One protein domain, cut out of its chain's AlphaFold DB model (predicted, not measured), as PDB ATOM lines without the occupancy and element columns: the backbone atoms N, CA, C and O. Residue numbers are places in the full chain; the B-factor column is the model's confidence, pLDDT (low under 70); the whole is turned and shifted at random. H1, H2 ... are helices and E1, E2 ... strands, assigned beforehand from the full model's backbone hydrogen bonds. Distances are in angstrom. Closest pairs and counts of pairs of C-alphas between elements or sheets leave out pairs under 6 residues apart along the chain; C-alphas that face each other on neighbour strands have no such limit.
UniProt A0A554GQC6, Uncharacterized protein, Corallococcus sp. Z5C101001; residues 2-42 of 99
ATOM      1  N   SER A   2     141.193 122.570  85.483       57.03
ATOM      2  CA  SER A   2     141.267 124.050  85.524       57.03
ATOM      3  C   SER A   2     140.687 124.679  86.802       57.03
ATOM      4  O   SER A   2     141.360 125.473  87.441       57.03
ATOM      5  N   GLU A   3     139.507 124.257  87.265       49.81
ATOM      6  CA  GLU A   3     138.837 124.914  88.410       49.81
ATOM      7  C   GLU A   3     139.485 124.627  89.778       49.81
ATOM      8  O   GLU A   3     139.464 125.468  90.674       49.81
ATOM      9  N   LYS A   4     140.105 123.451  89.956       51.06
ATOM     10  CA  LYS A   4     140.757 123.081  91.226       51.06
ATOM     11  C   LYS A   4     142.026 123.911  91.490       51.06
ATOM     12  O   LYS A   4     142.256 124.312  92.626       51.06
ATOM     13  N   ASN A   5     142.785 124.228  90.437       56.16
ATOM     14  CA  ASN A   5     144.006 125.036  90.528       56.16
ATOM     15  C   ASN A   5     143.700 126.531  90.708       56.16
ATOM     16  O   ASN A   5     144.401 127.209  91.457       56.16
ATOM     17  N   GLU A   6     142.641 127.048  90.077       56.09
ATOM     18  CA  GLU A   6     142.195 128.435  90.279       56.09
ATOM     19  C   GLU A   6     141.722 128.679  91.720       56.09
ATOM     20  O   GLU A   6     142.033 129.714  92.312       56.09
ATOM     21  N   ASN A   7     141.049 127.698  92.328       67.62
ATOM     22  CA  ASN A   7     140.586 127.796  93.710       67.62
ATOM     23  C   ASN A   7     141.747 127.735  94.725       67.62
ATOM     24  O   ASN A   7     141.754 128.463  95.718       67.62
ATOM     25  N   GLU A   8     142.778 126.927  94.457       64.88
ATOM     26  CA  GLU A   8     143.995 126.872  95.279       64.88
ATOM     27  C   GLU A   8     144.845 128.144  95.158       64.88
ATOM     28  O   GLU A   8     145.306 128.656  96.176       64.88
ATOM     29  N   ALA A   9     144.987 128.715  93.958       66.62
ATOM     30  CA  ALA A   9     145.710 129.970  93.750       66.62
ATOM     31  C   ALA A   9     144.993 131.170  94.394       66.62
ATOM     32  O   ALA A   9     145.626 131.992  95.055       66.62
ATOM     33  N   ALA A  10     143.664 131.254  94.272       64.62
ATOM     34  CA  ALA A  10     142.867 132.295  94.919       64.62
ATOM     35  C   ALA A  10     142.846 132.153  96.451       64.62
ATOM     36  O   ALA A  10     142.815 133.155  97.167       64.62
ATOM     37  N   ARG A  11     142.878 130.921  96.971       59.16
ATOM     38  CA  ARG A  11     143.044 130.646  98.404       59.16
ATOM     39  C   ARG A  11     144.447 131.018  98.881       59.16
ATOM     40  O   ARG A  11     144.561 131.670  99.907       59.16
ATOM     41  N   ALA A  12     145.495 130.654  98.145       58.88
ATOM     42  CA  ALA A  12     146.875 131.014  98.463       58.88
ATOM     43  C   ALA A  12     147.088 132.534  98.445       58.88
ATOM     44  O   ALA A  12     147.763 133.056  99.324       58.88
ATOM     45  N   ARG A  13     146.456 133.246  97.501       63.06
ATOM     46  CA  ARG A  13     146.480 134.710  97.422       63.06
ATOM     47  C   ARG A  13     145.734 135.365  98.584       63.06
ATOM     48  O   ARG A  13     146.315 136.206  99.250       63.06
ATOM     49  N   ARG A  14     144.518 134.903  98.907       63.31
ATOM     50  CA  ARG A  14     143.791 135.356 100.108       63.31
ATOM     51  C   ARG A  14     144.578 135.111 101.389       63.31
ATOM     52  O   ARG A  14     144.634 135.983 102.236       63.31
ATOM     53  N   LEU A  15     145.207 133.943 101.498       58.78
ATOM     54  CA  LEU A  15     146.059 133.601 102.630       58.78
ATOM     55  C   LEU A  15     147.337 134.451 102.674       58.78
ATOM     56  O   LEU A  15     147.842 134.702 103.758       58.78
ATOM     57  N   ALA A  16     147.885 134.875 101.532       57.94
ATOM     58  CA  ALA A  16     149.001 135.822 101.471       57.94
ATOM     59  C   ALA A  16     148.572 137.258 101.829       57.94
ATOM     60  O   ALA A  16     149.387 138.031 102.314       57.94
ATOM     61  N   GLU A  17     147.296 137.591 101.634       70.06
ATOM     62  CA  GLU A  17     146.656 138.848 102.048       70.06
ATOM     63  C   GLU A  17     146.108 138.797 103.494       70.06
ATOM     64  O   GLU A  17     145.559 139.792 103.979       70.06
ATOM     65  N   SER A  18     146.225 137.654 104.187       79.31
ATOM     66  CA  SER A  18     145.790 137.486 105.578       79.31
ATOM     67  C   SER A  18     146.798 138.140 106.532       79.31
ATOM     68  O   SER A  18     147.959 137.714 106.570       79.31
ATOM     69  N   PRO A  19     146.397 139.151 107.321       86.31
ATOM     70  CA  PRO A  19     147.296 139.780 108.283       86.31
ATOM     71  C   PRO A  19     147.787 138.778 109.344       86.31
ATOM     72  O   PRO A  19     147.143 137.765 109.606       86.31
ATOM     73  N   GLY A  20     148.972 139.023 109.912       84.88
ATOM     74  CA  GLY A  20     149.596 138.128 110.902       84.88
ATOM     75  C   GLY A  20     150.408 136.960 110.319       84.88
ATOM     76  O   GLY A  20     150.946 136.151 111.069       84.88
ATOM     77  N   ARG A  21     150.540 136.853 108.990       87.25
ATOM     78  CA  ARG A  21     151.370 135.831 108.319       87.25
ATOM     79  C   ARG A  21     152.870 136.075 108.377       87.25
ATOM     80  O   ARG A  21     153.649 135.123 108.339       87.25
ATOM     81  N   GLU A  22     153.262 137.339 108.425       89.62
ATOM     82  CA  GLU A  22     154.654 137.731 108.588       89.62
ATOM     83  C   GLU A  22     154.925 138.000 110.064       89.62
ATOM     84  O   GLU A  22     154.434 138.975 110.627       89.62
ATOM     85  N   TRP A  23     155.690 137.113 110.697       93.12
ATOM     86  CA  TRP A  23     156.061 137.229 112.103       93.12
ATOM     87  C   TRP A  23     157.329 136.432 112.405       93.12
ATOM     88  O   TRP A  23     157.700 135.497 111.690       93.12
ATOM     89  N   ARG A  24     158.007 136.806 113.490       95.06
ATOM     90  CA  ARG A  24     159.166 136.085 114.014       95.06
ATOM     91  C   ARG A  24     159.147 136.108 115.535       95.06
ATOM     92  O   ARG A  24     158.923 137.162 116.121       95.06
ATOM     93  N   LEU A  25     159.457 134.973 116.146       94.31
ATOM     94  CA  LEU A  25     159.747 134.848 117.569       94.31
ATOM     95  C   LEU A  25     161.188 134.366 117.736       94.31
ATOM     96  O   LEU A  25     161.545 133.312 117.216       94.31
ATOM     97  N   LEU A  26     161.992 135.125 118.480       95.25
ATOM     98  CA  LEU A  26     163.342 134.736 118.878       95.25
ATOM     99  C   LEU A  26     163.432 134.713 120.406       95.25
ATOM    100  O   LEU A  26     163.137 135.715 121.055       95.25
ATOM    101  N   ALA A  27     163.869 133.591 120.968       93.75
ATOM    102  CA  ALA A  27     164.143 133.446 122.392       93.75
ATOM    103  C   ALA A  27     165.450 132.679 122.629       93.75
ATOM    104  O   ALA A  27     165.748 131.697 121.950       93.75
ATOM    105  N   HIS A  28     166.214 133.102 123.637       94.75
ATOM    106  CA  HIS A  28     167.484 132.479 124.003       94.75
ATOM    107  C   HIS A  28     167.288 131.532 125.190       94.75
ATOM    108  O   HIS A  28     166.829 131.940 126.256       94.75
ATOM    109  N   ARG A  29     167.671 130.265 125.029       93.62
ATOM    110  CA  ARG A  29     167.723 129.264 126.111       93.62
ATOM    111  C   ARG A  29     169.139 128.702 126.208       93.62
ATOM    112  O   ARG A  29     169.891 128.728 125.239       93.62
ATOM    113  N   GLN A  30     169.498 128.143 127.363       91.06
ATOM    114  CA  GLN A  30     170.848 127.603 127.604       91.06
ATOM    115  C   GLN A  30     171.267 126.512 126.601       91.06
ATOM    116  O   GLN A  30     172.450 126.353 126.328       91.06
ATOM    117  N   SER A  31     170.305 125.772 126.044       92.38
ATOM    118  CA  SER A  31     170.536 124.722 125.046       92.38
ATOM    119  C   SER A  31     170.584 125.222 123.592       92.38
ATOM    120  O   SER A  31     170.653 124.399 122.681       92.38
ATOM    121  N   GLY A  32     170.560 126.540 123.366       90.62
ATOM    122  CA  GLY A  32     170.593 127.174 122.043       90.62
ATOM    123  C   GLY A  32     169.252 127.785 121.639       90.62
ATOM    124  O   GLY A  32     168.219 127.426 122.184       90.62
ATOM    125  N   ASP A  33     169.252 128.708 120.690       95.19
ATOM    126  CA  ASP A  33     168.105 129.582 120.419       95.19
ATOM    127  C   ASP A  33     166.830 128.859 119.939       95.19
ATOM    128  O   ASP A  33     166.865 127.765 119.367       95.19
ATOM    129  N   VAL A  34     165.685 129.497 120.194       94.06
ATOM    130  CA  VAL A  34     164.389 129.215 119.572       94.06
ATOM    131  C   VAL A  34     164.118 130.350 118.592       94.06
ATOM    132  O   VAL A  34     163.901 131.477 119.025       94.06
ATOM    133  N   ASP A  35     164.153 130.057 117.294       95.81
ATOM    134  CA  ASP A  35     163.872 131.014 116.221       95.81
ATOM    135  C   ASP A  35     162.775 130.436 115.326       95.81
ATOM    136  O   ASP A  35     163.002 129.457 114.614       95.81
ATOM    137  N   VAL A  36     161.575 131.007 115.412       94.62
ATOM    138  CA  VAL A  36     160.404 130.585 114.635       94.62
ATOM    139  C   VAL A  36     159.971 131.747 113.761       94.62
ATOM    140  O   VAL A  36     159.834 132.874 114.240       94.62
ATOM    141  N   LYS A  37     159.753 131.486 112.470       95.06
ATOM    142  CA  LYS A  37     159.369 132.513 111.500       95.06
ATOM    143  C   LYS A  37     158.305 131.998 110.546       95.06
ATOM    144  O   LYS A  37     158.521 130.994 109.874       95.06
ATOM    145  N   ASN A  38     157.213 132.752 110.421       92.12
ATOM    146  CA  ASN A  38     156.130 132.515 109.459       92.12
ATOM    147  C   ASN A  38     155.546 131.083 109.500       92.12
ATOM    148  O   ASN A  38     154.998 130.599 108.505       92.12
ATOM    149  N   GLU A  39     155.653 130.385 110.635       89.25
ATOM    150  CA  GLU A  39     155.081 129.049 110.825       89.25
ATOM    151  C   GLU A  39     153.610 129.165 111.246       89.25
ATOM    152  O   GLU A  39     153.256 128.990 112.407       89.25
ATOM    153  N   GLY A  40     152.744 129.510 110.290       88.88
ATOM    154  CA  GLY A  40     151.318 129.756 110.532       88.88
ATOM    155  C   GLY A  40     150.971 131.244 110.612       88.88
ATOM    156  O   GLY A  40     151.689 132.085 110.074       88.88
ATOM    157  N   VAL A  41     149.836 131.555 111.239       88.81
ATOM    158  CA  VAL A  41     149.391 132.932 111.513       88.81
ATOM    159  C   VAL A  41     149.700 133.233 112.976       88.81
ATOM    160  O   VAL A  41     149.477 132.373 113.826       88.81
ATOM    161  N   PHE A  42     150.247 134.413 113.255       92.12
ATOM    162  CA  PHE A  42     150.490 134.865 114.619       92.12
ATOM    163  C   PHE A  42     149.166 135.043 115.373       92.12
ATOM    164  O   PHE A  42     148.312 135.808 114.927       92.12
TER     165      PHE A  42
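AT A GLANCE: This is residues 2 to 42 of the 99 residues of an uncharacterized protein of Corallococcus sp. Z5C101001 (UniProt A0A554GQC6). A rod is made of a helix, H1, at one end and a two-stranded hairpin, E1 and E2, at the other, with residues 2 to 14 and the hairpin loop, residues 28 to 33, sticking out at opposite ends. The 41 printed residues hold H1, E1 and E2 in that order, one antiparallel sheet of order E1 - E2, class mixed. It is extended, with a radius of gyration of the C-alphas of 15.6 A and spans of 51 by 18 by 8 A.

HOW THE PARTS SIT: In H1, residues 3 to 16, every O i to N i+4 pair is within hydrogen-bond range. E1, residues 24 to 27, and E2, residues 34 to 37, form a hairpin, antiparallel at 177 degrees; N 25 and O 36 are 2.9 A apart, N 34 and O 27 2.8 A. H1 and E2 are apart.

IN THESE COORDINATES: H1 begins at C-alpha 3 (138.837, 124.914, 88.410) and is 19.8 A long. E1 and E2 are each 10.1 A long; E2 ends at C-alpha 37 (159.369, 132.513, 111.500).

THE WHOLE: The C-alphas of Ser 2 and Gln 30, the two farthest apart, are 51.6 A apart. The printed part has no cut, and both links are short. Residues 2 to 16 have pLDDT under 70.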